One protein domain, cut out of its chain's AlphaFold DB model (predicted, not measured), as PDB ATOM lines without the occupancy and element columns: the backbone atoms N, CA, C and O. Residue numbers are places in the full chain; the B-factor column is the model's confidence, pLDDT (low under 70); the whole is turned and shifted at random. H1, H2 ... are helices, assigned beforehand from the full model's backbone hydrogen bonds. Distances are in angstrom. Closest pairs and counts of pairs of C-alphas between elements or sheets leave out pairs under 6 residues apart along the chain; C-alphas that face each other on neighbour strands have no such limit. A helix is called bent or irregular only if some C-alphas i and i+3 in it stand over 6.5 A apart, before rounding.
ATOM      1  N   ASN A  90      33.394  51.835  32.617       89.44
ATOM      2  CA  ASN A  90      32.899  51.403  31.299       89.44
ATOM      3  C   ASN A  90      33.330  52.307  30.123       89.44
ATOM      4  O   ASN A  90      33.184  51.901  28.965       89.44
ATOM      5  N   ASP A  91      33.793  53.518  30.420       91.50
ATOM      6  CA  ASP A  91      34.375  54.498  29.503       91.50
ATOM      7  C   ASP A  91      35.826  54.171  29.123       91.50
ATOM      8  O   ASP A  91      36.230  54.484  28.004       91.50
ATOM      9  N   ILE A  92      36.572  53.467  29.982       94.00
ATOM     10  CA  ILE A  92      37.918  52.983  29.663       94.00
ATOM     11  C   ILE A  92      37.784  51.781  28.727       94.00
ATOM     12  O   ILE A  92      37.259  50.719  29.087       94.00
ATOM     13  N   LYS A  93      38.247  51.964  27.491       96.56
ATOM     14  CA  LYS A  93      38.081  51.005  26.401       96.56
ATOM     15  C   LYS A  93      39.398  50.715  25.701       96.56
ATOM     16  O   LYS A  93      40.336  51.504  25.717       96.56
ATOM     17  N   THR A  94      39.437  49.566  25.045       96.56
ATOM     18  CA  THR A  94      40.532  49.147  24.174       96.56
ATOM     19  C   THR A  94      39.968  48.626  22.860       96.56
ATOM     20  O   THR A  94      38.830  48.153  22.809       96.56
ATOM     21  N   THR A  95      40.752  48.701  21.794       96.06
ATOM     22  CA  THR A  95      40.424  48.110  20.494       96.06
ATOM     23  C   THR A  95      41.413  46.999  20.193       96.06
ATOM     24  O   THR A  95      42.624  47.198  20.293       96.06
ATOM     25  N   LEU A  96      40.903  45.832  19.805       94.12
ATOM     26  CA  LEU A  96      41.717  44.688  19.408       94.12
ATOM     27  C   LEU A  96      41.751  44.576  17.886       94.12
ATOM     28  O   LEU A  96      40.726  44.743  17.228       94.12
ATOM     29  N   ASN A  97      42.927  44.278  17.331       92.06
ATOM     30  CA  ASN A  97      43.089  44.092  15.893       92.06
ATOM     31  C   ASN A  97      42.597  42.687  15.475       92.06
ATOM     32  O   ASN A  97      43.232  41.704  15.868       92.06
ATOM     33  N   PRO A  98      41.525  42.562  14.664       91.38
ATOM     34  CA  PRO A  98      41.021  41.266  14.198       91.38
ATOM     35  C   PRO A  98      41.969  40.554  13.219       91.38
ATOM     36  O   PRO A  98      41.789  39.365  12.961       91.38
ATOM     37  N   GLU A  99      42.988  41.255  12.708       91.62
ATOM     38  CA  GLU A  99      44.046  40.717  11.844       91.62
ATOM     39  C   GLU A  99      45.294  40.263  12.609       91.62
ATOM     40  O   GLU A  99      46.296  39.898  11.994       91.62
ATOM     41  N   ASN A 100      45.285  40.277  13.945       86.50
ATOM     42  CA  ASN A 100      46.443  39.842  14.722       86.50
ATOM     43  C   ASN A 100      46.722  38.335  14.537       86.50
ATOM     44  O   ASN A 100      45.909  37.490  14.914       86.50
ATOM     45  N   LYS A 101      47.907  38.000  14.003       80.25
ATOM     46  CA  LYS A 101      48.350  36.625  13.698       80.25
ATOM     47  C   LYS A 101      49.454  36.113  14.614       80.25
ATOM     48  O   LYS A 101      50.169  35.193  14.226       80.25
ATOM     49  N   ALA A 102      49.600  36.664  15.821       65.56
ATOM     50  CA  ALA A 102      50.713  36.346  16.719       65.56
ATOM     51  C   ALA A 102      50.961  34.837  16.973       65.56
ATOM     52  O   ALA A 102      52.049  34.524  17.428       65.56
ATOM     53  N   ASN A 103      50.023  33.924  16.653       59.53
ATOM     54  CA  ASN A 103      50.237  32.466  16.555       59.53
ATOM     55  C   ASN A 103      49.403  31.790  15.428       59.53
ATOM     56  O   ASN A 103      48.731  30.786  15.660       59.53
ATOM     57  N   GLY A 104      49.399  32.339  14.210       74.88
ATOM     58  CA  GLY A 104      48.878  31.653  13.014       74.88
ATOM     59  C   GLY A 104      47.514  32.136  12.507       74.88
ATOM     60  O   GLY A 104      47.453  32.683  11.410       74.88
ATOM     61  N   LEU A 105      46.435  31.955  13.280       84.00
ATOM     62  CA  LEU A 105      45.056  32.243  12.843       84.00
ATOM     63  C   LEU A 105      44.530  33.572  13.416       84.00
ATOM     64  O   LEU A 105      44.492  33.736  14.637       84.00
ATOM     65  N   SER A 106      44.104  34.499  12.548       91.38
ATOM     66  CA  SER A 106      43.387  35.725  12.941       91.38
ATOM     67  C   SER A 106      41.872  35.508  13.034       91.38
ATOM     68  O   SER A 106      41.338  34.527  12.509       91.38
ATOM     69  N   PHE A 107      41.147  36.437  13.665       93.44
ATOM     70  CA  PHE A 107      39.684  36.357  13.749       93.44
ATOM     71  C   PHE A 107      39.026  36.404  12.364       93.44
ATOM     72  O   PHE A 107      38.123  35.616  12.081       93.44
ATOM     73  N   ASN A 108      39.501  37.283  11.481       93.06
ATOM     74  CA  ASN A 108      38.941  37.403  10.135       93.06
ATOM     75  C   ASN A 108      39.256  36.177   9.267       93.06
ATOM     76  O   ASN A 108      38.390  35.733   8.514       93.06
ATOM     77  N   GLN A 109      40.439  35.574   9.427       92.50
ATOM     78  CA  GLN A 109      40.763  34.297   8.785       92.50
ATOM     79  C   GLN A 109      39.866  33.165   9.303       92.50
ATOM     80  O   GLN A 109      39.299  32.428   8.507       92.50
ATOM     81  N   PHE A 110      39.653  33.077  10.617       93.19
ATOM     82  CA  PHE A 110      38.739  32.098  11.211       93.19
ATOM     83  C   PHE A 110      37.294  32.265  10.710       93.19
ATOM     84  O   PHE A 110      36.612  31.287  10.408       93.19
ATOM     85  N   LYS A 111      36.819  33.510  10.586       93.62
ATOM     86  CA  LYS A 111      35.493  33.817  10.034       93.62
ATOM     87  C   LYS A 111      35.371  33.392   8.566       93.62
ATOM     88  O   LYS A 111      34.314  32.897   8.177       93.62
ATOM     89  N   ALA A 112      36.427  33.572   7.771       93.25
ATOM     90  CA  ALA A 112      36.475  33.102   6.389       93.25
ATOM     91  C   ALA A 112      36.449  31.565   6.314       93.25
ATOM     92  O   ALA A 112      35.603  31.022   5.614       93.25
ATOM     93  N   GLU A 113      37.262  30.871   7.122       92.62
ATOM     94  CA  GLU A 113      37.272  29.400   7.191       92.62
ATOM     95  C   GLU A 113      35.884  28.825   7.499       92.62
ATOM     96  O   GLU A 113      35.436  27.894   6.836       92.62
ATOM     97  N   LEU A 114      35.164  29.389   8.474       92.19
ATOM     98  CA  LEU A 114      33.808  28.932   8.799       92.19
ATOM     99  C   LEU A 114      32.834  29.100   7.630       92.19
ATOM    100  O   LEU A 114      31.963  28.254   7.434       92.19
ATOM    101  N   LYS A 115      32.973  30.180   6.857       92.56
ATOM    102  CA  LYS A 115      32.139  30.432   5.681       92.56
ATOM    103  C   LYS A 115      32.455  29.448   4.556       92.56
ATOM    104  O   LYS A 115      31.529  28.892   3.973       92.56
ATOM    105  N   ASP A 116      33.735  29.199   4.295       92.94
ATOM    106  CA  ASP A 116      34.187  28.267   3.254       92.94
ATOM    107  C   ASP A 116      33.759  26.822   3.551       92.94
ATOM    108  O   ASP A 116      33.532  26.030   2.641       92.94
ATOM    109  N   GLN A 117      33.593  26.490   4.832       90.44
ATOM    110  CA  GLN A 117      33.131  25.182   5.304       90.44
ATOM    111  C   GLN A 117      31.601  25.085   5.442       90.44
ATOM    112  O   GLN A 117      31.094  24.063   5.900       90.44
ATOM    113  N   GLY A 118      30.851  26.132   5.072       89.75
ATOM    114  CA  GLY A 118      29.386  26.149   5.153       89.75
ATOM    115  C   GLY A 118      28.819  26.179   6.580       89.75
ATOM    116  O   GLY A 118      27.668  25.807   6.790       89.75
ATOM    117  N   LEU A 119      29.612  26.609   7.569       87.75
ATOM    118  CA  LEU A 119      29.232  26.697   8.988       87.75
ATOM    119  C   LEU A 119      28.762  28.107   9.395       87.75
ATOM    120  O   LEU A 119      28.638  28.410  10.582       87.75
ATOM    121  N   ASP A 120      28.507  28.999   8.437       83.56
ATOM    122  CA  ASP A 120      28.191  30.412   8.673       83.56
ATOM    123  C   ASP A 120      26.905  30.610   9.494       83.56
ATOM    124  O   ASP A 120      26.881  31.423  10.424       83.56
ATOM    125  N   GLN A 121      25.850  29.848   9.190       86.62
ATOM    126  CA  GLN A 121      24.575  29.945   9.905       86.62
ATOM    127  C   GLN A 121      24.677  29.406  11.331       86.62
ATOM    128  O   GLN A 121      24.174  30.033  12.265       86.62
ATOM    129  N   GLU A 122      25.367  28.280  11.514       86.12
ATOM    130  CA  GLU A 122      25.576  27.670  12.829       86.12
ATOM    131  C   GLU A 122      26.474  28.549  13.715       86.12
ATOM    132  O   GLU A 122      26.188  28.772  14.895       86.12
ATOM    133  N   ALA A 123      27.515  29.147  13.129       89.62
ATOM    134  CA  ALA A 123      28.456  29.999  13.840       89.62
ATOM    135  C   ALA A 123      27.952  31.426  14.093       89.62
ATOM    136  O   ALA A 123      28.572  32.159  14.866       89.62
ATOM    137  N   LYS A 124      26.827  31.842  13.498       90.81
ATOM    138  CA  LYS A 124      26.318  33.223  13.559       90.81
ATOM    139  C   LYS A 124      26.228  33.779  14.983       90.81
ATOM    140  O   LYS A 124      26.659  34.904  15.238       90.81
ATOM    141  N   GLY A 125      25.692  32.997  15.923       89.31
ATOM    142  CA  GLY A 125      25.584  33.404  17.330       89.31
ATOM    143  C   GLY A 125      26.948  33.580  18.005       89.31
ATOM    144  O   GLY A 125      27.167  34.555  18.726       89.31
ATOM    145  N   PHE A 126      27.880  32.674  17.716       90.69
ATOM    146  CA  PHE A 126      29.246  32.701  18.235       90.69
ATOM    147  C   PHE A 126      30.044  33.893  17.686       90.69
ATOM    148  O   PHE A 126      30.624  34.655  18.460       90.69
ATOM    149  N   LEU A 127      30.005  34.105  16.367       92.88
ATOM    150  CA  LEU A 127      30.683  35.212  15.688       92.88
ATOM    151  C   LEU A 127      30.177  36.573  16.174       92.88
ATOM    152  O   LEU A 127      30.986  37.431  16.513       92.88
ATOM    153  N   ASN A 128      28.860  36.745  16.319       92.44
ATOM    154  CA  ASN A 128      28.279  37.995  16.820       92.44
ATOM    155  C   ASN A 128      28.767  38.334  18.243       92.44
ATOM    156  O   ASN A 128      29.062  39.486  18.557       92.44
ATOM    157  N   VAL A 129      28.905  37.332  19.120       91.56
ATOM    158  CA  VAL A 129      29.444  37.549  20.473       91.56
ATOM    159  C   VAL A 129      30.897  38.020  20.429       91.56
ATOM    160  O   VAL A 129      31.250  38.918  21.197       91.56
ATOM    161  N   ILE A 130      31.714  37.453  19.538       93.75
ATOM    162  CA  ILE A 130      33.119  37.835  19.357       93.75
ATOM    163  C   ILE A 130      33.232  39.255  18.789       93.75
ATOM    164  O   ILE A 130      33.945  40.090  19.346       93.75
ATOM    165  N   GLU A 131      32.482  39.568  17.734       94.56
ATOM    166  CA  GLU A 131      32.487  40.892  17.102       94.56
ATOM    167  C   GLU A 131      32.031  41.983  18.074       94.56
ATOM    168  O   GLU A 131      32.659  43.032  18.187       94.56
ATOM    169  N   LYS A 132      30.965  41.723  18.838       94.44
ATOM    170  CA  LYS A 132      30.381  42.723  19.734       94.44
ATOM    171  C   LYS A 132      31.204  42.974  20.996       94.44
ATOM    172  O   LYS A 132      31.200  44.101  21.498       94.44
ATOM    173  N   ASN A 133      31.844  41.939  21.545       95.19
ATOM    174  CA  ASN A 133      32.449  41.998  22.881       95.19
ATOM    175  C   ASN A 133      33.979  41.883  22.895       95.19
ATOM    176  O   ASN A 133      34.567  42.091  23.956       95.19
ATOM    177  N   ILE A 134      34.617  41.576  21.758       95.31
ATOM    178  CA  ILE A 134      36.078  41.439  21.645       95.31
ATOM    179  C   ILE A 134      36.623  42.387  20.571       95.31
ATOM    180  O   ILE A 134      37.394  43.284  20.896       95.31
ATOM    181  N   TYR A 135      36.186  42.247  19.316       96.12
ATOM    182  CA  TYR A 135      36.706  43.036  18.184       96.12
ATOM    183  C   TYR A 135      35.802  44.211  17.796       96.12
ATOM    184  O   TYR A 135      35.706  44.566  16.623       96.12
ATOM    185  N   ASN A 136      35.118  44.817  18.768       95.88
ATOM    186  CA  ASN A 136      34.225  45.936  18.490       95.88
ATOM    187  C   ASN A 136      35.043  47.176  18.083       95.88
ATOM    188  O   ASN A 136      35.846  47.647  18.896       95.88
ATOM    189  N   PRO A 137      34.822  47.758  16.888       93.25
ATOM    190  CA  PRO A 137      35.546  48.952  16.452       93.25
ATOM    191  C   PRO A 137      35.316  50.174  17.353       93.25
ATOM    192  O   PRO A 137      36.192  51.021  17.471       93.25
ATOM    193  N   ALA A 138      34.166  50.249  18.036       94.31
ATOM    194  CA  ALA A 138      33.852  51.308  19.001       94.31
ATOM    195  C   ALA A 138      34.545  51.123  20.371       94.31
ATOM    196  O   ALA A 138      34.252  51.850  21.329       94.31
ATOM    197  N   GLY A 139      35.427  50.128  20.479       95.31
ATOM    198  CA  GLY A 139      36.144  49.756  21.688       95.31
ATOM    199  C   GLY A 139      35.327  48.877  22.634       95.31
ATOM    200  O   GLY A 139      34.094  48.932  22.689       95.31
ATOM    201  N   VAL A 140      36.043  48.071  23.412       96.81
ATOM    202  CA  VAL A 140      35.496  47.160  24.420       96.81
ATOM    203  C   VAL A 140      36.086  47.467  25.790       96.81
ATOM    204  O   VAL A 140      37.267  47.789  25.910       96.81
ATOM    205  N   ASN A 141      35.258  47.384  26.827       96.62
ATOM    206  CA  ASN A 141      35.688  47.583  28.211       96.62
ATOM    207  C   ASN A 141      36.008  46.254  28.915       96.62
ATOM    208  O   ASN A 141      35.780  45.157  28.390       96.62
ATOM    209  N   PHE A 142      36.504  46.356  30.150       95.69
ATOM    210  CA  PHE A 142      36.903  45.200  30.954       95.69
ATOM    211  C   PHE A 142      35.763  44.187  31.144       95.69
ATOM    212  O   PHE A 142      35.971  42.980  30.999       95.69
ATOM    213  N   ARG A 143      34.534  44.655  31.417       93.56
ATOM    214  CA  ARG A 143      33.374  43.772  31.628       93.56
ATOM    215  C   ARG A 143      33.052  42.964  30.374       93.56
ATOM    216  O   ARG A 143      32.745  41.777  30.497       93.56
ATOM    217  N   GLN A 144      33.132  43.576  29.192       94.94
ATOM    218  CA  GLN A 144      32.896  42.900  27.913       94.94
ATOM    219  C   GLN A 144      33.947  41.813  27.654       94.94
ATOM    220  O   GLN A 144      33.583  40.663  27.389       94.94
ATOM    221  N   LEU A 145      35.232  42.134  27.820       94.69
ATOM    222  CA  LEU A 145      36.330  41.182  27.626       94.69
ATOM    223  C   LEU A 145      36.269  40.014  28.622       94.69
ATOM    224  O   LEU A 145      36.312  38.847  28.229       94.69
ATOM    225  N   ASN A 146      36.078  40.303  29.911       90.75
ATOM    226  CA  ASN A 146      35.998  39.272  30.945       90.75
ATOM    227  C   ASN A 146      34.750  38.378  30.795       90.75
ATOM    228  O   ASN A 146      34.830  37.152  30.910       90.75
ATOM    229  N   SER A 147      33.591  38.963  30.475       89.38
ATOM    230  CA  SER A 147      32.360  38.193  30.243       89.38
ATOM    231  C   SER A 147      32.458  37.311  28.999       89.38
ATOM    232  O   SER A 147      31.890  36.217  28.983       89.38
ATOM    233  N   SER A 148      33.226  37.734  27.989       90.94
ATOM    234  CA  SER A 148      33.472  36.934  26.787       90.94
ATOM    235  C   SER A 148      34.112  35.589  27.127       90.94
ATOM    236  O   SER A 148      33.671  34.570  26.611       90.94
ATOM    237  N   LEU A 149      35.047  35.517  28.082       84.19
ATOM    238  CA  LEU A 149      35.623  34.232  28.511       84.19
ATOM    239  C   LEU A 149      34.566  33.270  29.075       84.19
ATOM    240  O   LEU A 149      34.613  32.067  28.806       84.19
ATOM    241  N   LYS A 150      33.596  33.776  29.848       83.19
ATOM    242  CA  LYS A 150      32.493  32.961  30.388       83.19
ATOM    243  C   LYS A 150      31.574  32.482  29.256       83.19
ATOM    244  O   LYS A 150      31.249  31.296  29.204       83.19
ATOM    245  N   LEU A 151      31.214  33.377  28.333       85.81
ATOM    246  CA  LEU A 151      30.351  33.076  27.185       85.81
ATOM    247  C   LEU A 151      30.989  32.056  26.234       85.81
ATOM    248  O   LEU A 151      30.345  31.073  25.880       85.81
ATOM    249  N   LEU A 152      32.260  32.231  25.872       86.44
ATOM    250  CA  LEU A 152      32.950  31.343  24.933       86.44
ATOM    251  C   LEU A 152      33.099  29.916  25.488       86.44
ATOM    252  O   LEU A 152      32.887  28.943  24.767       86.44
ATOM    253  N   ASN A 153      33.379  29.772  26.789       82.69
ATOM    254  CA  ASN A 153      33.393  28.455  27.436       82.69
ATOM    255  C   ASN A 153      31.985  27.821  27.500       82.69
ATOM    256  O   ASN A 153      31.862  26.597  27.468       82.69
ATOM    257  N   ALA A 154      30.917  28.625  27.592       85.62
ATOM    258  CA  ALA A 154      29.543  28.125  27.546       85.62
ATOM    259  C   ALA A 154      29.160  27.629  26.143       85.62
ATOM    260  O   ALA A 154      28.559  26.561  26.035       85.62
ATOM    261  N   TYR A 155      29.563  28.344  25.085       82.88
ATOM    262  CA  TYR A 155      29.422  27.876  23.703       82.88
ATOM    263  C   TYR A 155      30.099  26.519  23.515       82.88
ATOM    264  O   TYR A 155      29.437  25.561  23.137       82.88
ATOM    265  N   HIS A 156      31.370  26.387  23.913       81.31
ATOM    266  CA  HIS A 156      32.088  25.109  23.839       81.31
ATOM    267  C   HIS A 156      31.355  23.947  24.530       81.31
ATOM    268  O   HIS A 156      31.301  22.830  24.010       81.31
ATOM    269  N   LYS A 157      30.774  24.201  25.707       84.12
ATOM    270  CA  LYS A 157      30.068  23.176  26.481       84.12
ATOM    271  C   LYS A 157      28.725  22.778  25.858       84.12
ATOM    272  O   LYS A 157      28.342  21.616  25.977       84.12
ATOM    273  N   ASN A 158      28.018  23.728  25.249       85.25
ATOM    274  CA  ASN A 158      26.640  23.553  24.788       85.25
ATOM    275  C   ASN A 158      26.529  23.182  23.301       85.25
ATOM    276  O   ASN A 158      25.482  22.679  22.893       85.25
ATOM    277  N   THR A 159      27.577  23.401  22.503       86.81
ATOM    278  CA  THR A 159      27.626  22.954  21.107       86.81
ATOM    279  C   THR A 159      27.584  21.427  21.045       86.81
ATOM    280  O   THR A 159      28.434  20.742  21.625       86.81
ATOM    281  N   LYS A 160      26.557  20.904  20.364       85.19
ATOM    282  CA  LYS A 160      26.332  19.464  20.178       85.19
ATOM    283  C   LYS A 160      27.113  18.904  18.993       85.19
ATOM    284  O   LYS A 160      27.541  17.757  19.074       85.19
ATOM    285  N   ASP A 161      27.283  19.700  17.938       85.38
ATOM    286  CA  ASP A 161      28.022  19.295  16.749       85.38
ATOM    287  C   ASP A 161      29.528  19.156  17.058       85.38
ATOM    288  O   ASP A 161      30.153  20.127  17.505       85.38
ATOM    289  N   PRO A 162      30.130  17.965  16.884       86.06
ATOM    290  CA  PRO A 162      31.542  17.749  17.192       86.06
ATOM    291  C   PRO A 162      32.487  18.576  16.317       86.06
ATOM    292  O   PRO A 162      33.483  19.089  16.824       86.06
ATOM    293  N   ASN A 163      32.161  18.751  15.033       85.81
ATOM    294  CA  ASN A 163      33.006  19.465  14.083       85.81
ATOM    295  C   ASN A 163      33.065  20.958  14.441       85.81
ATOM    296  O   ASN A 163      34.140  21.516  14.661       85.81
ATOM    297  N   PHE A 164      31.916  21.603  14.634       87.94
ATOM    298  CA  PHE A 164      31.848  22.999  15.049       87.94
ATOM    299  C   PHE A 164      32.453  23.224  16.445       87.94
ATOM    300  O   PHE A 164      33.110  24.239  16.697       87.94
ATOM    301  N   LYS A 165      32.323  22.252  17.354       89.94
ATOM    302  CA  LYS A 165      32.995  22.291  18.659       89.94
ATOM    303  C   LYS A 165      34.523  22.318  18.535       89.94
ATOM    304  O   LYS A 165      35.166  23.033  19.310       89.94
ATOM    305  N   ASP A 166      35.094  21.622  17.556       89.56
ATOM    306  CA  ASP A 166      36.531  21.665  17.272       89.56
ATOM    307  C   ASP A 166      36.972  23.026  16.715       89.56
ATOM    308  O   ASP A 166      38.015  23.541  17.126       89.56
ATOM    309  N   TYR A 167      36.159  23.680  15.876       90.50
ATOM    310  CA  TYR A 167      36.406  25.072  15.461       90.50
ATOM    311  C   TYR A 167      36.409  26.035  16.655       90.50
ATOM    312  O   TYR A 167      37.311  26.868  16.772       90.50
ATOM    313  N   ILE A 168      35.448  25.906  17.577       90.38
ATOM    314  CA  ILE A 168      35.394  26.731  18.797       90.38
ATOM    315  C   ILE A 168      36.638  26.501  19.664       90.38
ATOM    316  O   ILE A 168      37.237  27.466  20.143       90.38
ATOM    317  N   ASN A 169      37.046  25.243  19.858       90.00
ATOM    318  CA  ASN A 169      38.266  24.892  20.587       90.00
ATOM    319  C   ASN A 169      39.507  25.534  19.962       90.00
ATOM    320  O   ASN A 169      40.274  26.198  20.658       90.00
ATOM    321  N   ARG A 170      39.662  25.399  18.640       90.56
ATOM    322  CA  ARG A 170      40.786  25.975  17.896       90.56
ATOM    323  C   ARG A 170      40.828  27.494  18.018       90.56
ATOM    324  O   ARG A 170      41.897  28.053  18.226       90.56
ATOM    325  N   ALA A 171      39.679  28.167  17.953       90.69
ATOM    326  CA  ALA A 171      39.604  29.612  18.150       90.69
ATOM    327  C   ALA A 171      39.978  30.021  19.586       90.69
ATOM    328  O   ALA A 171      40.731  30.977  19.792       90.69
ATOM    329  N   LEU A 172      39.485  29.281  20.587       90.00
ATOM    330  CA  LEU A 172      39.778  29.500  22.005       90.00
ATOM    331  C   LEU A 172      41.267  29.352  22.337       90.00
ATOM    332  O   LEU A 172      41.803  30.166  23.092       90.00
ATOM    333  N   GLU A 173      41.908  28.312  21.810       87.00
ATOM    334  CA  GLU A 173      43.323  28.005  22.045       87.00
ATOM    335  C   GLU A 173      44.255  28.832  21.157       87.00
ATOM    336  O   GLU A 173      45.314  29.257  21.613       87.00
ATOM    337  N   GLY A 174      43.842  29.109  19.921       85.81
ATOM    338  CA  GLY A 174      44.661  29.781  18.919       85.81
ATOM    339  C   GLY A 174      44.763  31.291  19.113       85.81
ATOM    340  O   GLY A 174      45.867  31.837  19.063       85.81
ATOM    341  N   PHE A 175      43.640  31.989  19.330       90.12
ATOM    342  CA  PHE A 175      43.656  33.457  19.342       90.12
ATOM    343  C   PHE A 175      42.775  34.118  20.405       90.12
ATOM    344  O   PHE A 175      43.231  35.060  21.047       90.12
ATOM    345  N   LEU A 176      41.565  33.616  20.678       92.31
ATOM    346  CA  LEU A 176      40.593  34.340  21.509       92.31
ATOM    347  C   LEU A 176      41.081  34.578  22.945       92.31
ATOM    348  O   LEU A 176      40.993  35.697  23.443       92.31
ATOM    349  N   ARG A 177      41.615  33.557  23.635       91.44
ATOM    350  CA  ARG A 177      42.095  33.726  25.024       91.44
ATOM    351  C   ARG A 177      43.283  34.680  25.114       91.44
ATOM    352  O   ARG A 177      43.357  35.468  26.055       91.44
ATOM    353  N   ARG A 178      44.194  34.604  24.140       90.62
ATOM    354  CA  ARG A 178      45.362  35.484  24.043       90.62
ATOM    355  C   ARG A 178      44.924  36.923  23.805       90.62
ATOM    356  O   ARG A 178      45.340  37.800  24.550       90.62
ATOM    357  N   ASP A 179      44.076  37.153  22.809       93.38
ATOM    358  CA  ASP A 179      43.658  38.499  22.414       93.38
ATOM    359  C   ASP A 179      42.804  39.159  23.501       93.38
ATOM    360  O   ASP A 179      43.007  40.331  23.806       93.38
ATOM    361  N   ILE A 180      41.927  38.401  24.174       94.00
ATOM    362  CA  ILE A 180      41.205  38.894  25.356       94.00
ATOM    363  C   ILE A 180      42.185  39.291  26.466       94.00
ATOM    364  O   ILE A 180      42.021  40.352  27.066       94.00
ATOM    365  N   LYS A 181      43.203  38.464  26.746       93.12
ATOM    366  CA  LYS A 181      44.218  38.784  27.757       93.12
ATOM    367  C   LYS A 181      44.987  40.053  27.387       93.12
ATOM    368  O   LYS A 181      45.085  40.937  28.227       93.12
ATOM    369  N   ALA A 182      45.438  40.171  26.139       92.81
ATOM    370  CA  ALA A 182      46.105  41.369  25.640       92.81
ATOM    371  C   ALA A 182      45.204  42.609  25.754       92.81
ATOM    372  O   ALA A 182      45.648  43.658  26.196       92.81
ATOM    373  N   GLY A 183      43.913  42.483  25.438       95.38
ATOM    374  CA  GLY A 183      42.949  43.569  25.615       95.38
ATOM    375  C   GLY A 183      42.815  44.001  27.074       95.38
ATOM    376  O   GLY A 183      42.822  45.192  27.365       95.38
ATOM    377  N   ILE A 184      42.741  43.048  28.003       95.94
ATOM    378  CA  ILE A 184      42.694  43.341  29.439       95.94
ATOM    379  C   ILE A 184      43.999  44.000  29.910       95.94
ATOM    380  O   ILE A 184      43.948  44.973  30.660       95.94
ATOM    381  N   ASP A 185      45.154  43.534  29.434       94.75
ATOM    382  CA  ASP A 185      46.453  44.127  29.759       94.75
ATOM    383  C   ASP A 185      46.561  45.574  29.230       94.75
ATOM    384  O   ASP A 185      46.963  46.462  29.987       94.75
ATOM    385  N   ASN A 186      46.076  45.842  28.009       96.00
ATOM    386  CA  ASN A 186      45.976  47.189  27.434       96.00
ATOM    387  C   ASN A 186      45.054  48.110  28.251       96.00
ATOM    388  O   ASN A 186      45.287  49.314  28.321       96.00
ATOM    389  N   LEU A 187      43.976  47.579  28.841       96.56
ATOM    390  CA  LEU A 187      43.098  48.365  29.715       96.56
ATOM    391  C   LEU A 187      43.813  48.736  31.016       96.56
ATOM    392  O   LEU A 187      43.726  49.880  31.454       96.56
ATOM    393  N   PHE A 188      44.551  47.800  31.620       96.19
ATOM    394  CA  PHE A 188      45.330  48.092  32.823       96.19
ATOM    395  C   PHE A 188      46.415  49.142  32.581       96.19
ATOM    396  O   PHE A 188      46.675  49.943  33.470       96.19
ATOM    397  N   GLU A 189      47.018  49.182  31.395       95.38
ATOM    398  CA  GLU A 189      48.037  50.180  31.031       95.38
ATOM    399  C   GLU A 189      47.504  51.614  30.943       95.38
ATOM    400  O   GLU A 189      48.285  52.560  31.007       95.38
ATOM    401  N   GLN A 190      46.183  51.785  30.858       94.69
ATOM    402  CA  GLN A 190      45.535  53.097  30.910       94.69
ATOM    403  C   GLN A 190      45.327  53.602  32.347       94.69
ATOM    404  O   GLN A 190      44.951  54.757  32.544       94.69
ATOM    405  N   LEU A 191      45.568  52.768  33.367       92.44
ATOM    406  CA  LEU A 191      45.522  53.194  34.765       92.44
ATOM    407  C   LEU A 191      46.751  54.048  35.132       92.44
ATOM    408  O   LEU A 191      47.804  53.944  34.502       92.44
TER     409      LEU A 191
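This is residues 90 to 191 of the 565 residues of an uncharacterized protein of Helicobacter suis (UniProt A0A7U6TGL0). Four helices stand side by side in an elongated up-and-down bundle, each running against the one before it, with H1, H2, H3 and the arm H4a as its members. The last helix, H4, is the longest; it bends partway, and its second arm H4b carries on along the first part of H3, while a 17-residue stretch with no named element, residues 90 to 106, leads into the short H1. The 102 printed residues hold four named helices in the order H1, H2, H3, H4 and no named strand, and the class is all helix. The whole is compact, with a radius of gyration of the C-alphas of 13.3 A, and spans 42 by 25 by 21 A.

H4, residues 162 to 188, was assigned as one helix by its hydrogen bonds but is bent: C-alphas 174 and 177 are 7.7 A apart, and its arms H4a, residues 162 to 174, and H4b, residues 177 to 188, stand at a steep tilt of 39 degrees. H3, residues 142 to 158, touches H4b with residues 142 to 149 alone, opposite ways at a shallow tilt of 16 degrees; their closest C-alphas, of Leu 145 and Ile 180, are 5.8 A apart. With residues 152 to 156 alone H3 touches H4a, the closest C-alphas being those of His 156 and Lys 165 at 6.0 A; these two form a hairpin. H2, residues 120 to 133, forms a hairpin with H3 at a shallow tilt of 22 degrees, the closest C-alphas being those of Asn 133 and Gln 144 at 5.1 A. H1, residues 107 to 116, forms a hairpin with H2 but only just touches it, with 3 pairs of C-alphas within 8 A, the closest those of Leu 114 and Asp 120 at 5.8 A. H1 is close to H4a but not clearly touching, with the C-alphas of Phe 110 and Ala 171 nearest at 7.4 A. H1 and H3 are apart. Every O i to N i+4 pair is within hydrogen-bond range in H1, H4a and H4b; H2 has 8 of 10 and H3 has 11 of 13.

H1 begins at C-alpha 107 (39.684, 36.357, 13.749) and is 14.3 A long. H2 is 18.8 A long and irregular, with C-alphas 122 and 125 lying 7.3 A apart. H3 measures 24.7 A from C-alpha 142 at (36.903, 45.200, 30.954). H4a is 17.9 A long and H4b 16.7 A, ending at C-alpha 188 (45.330, 48.092, 32.823).

The C-alphas farthest apart, of Gly 118 and Leu 191, are 43.2 A from each other. The printed part has no cut and no long link. Its mean pLDDT is 90.3, and residues 102 to 103 are under 70.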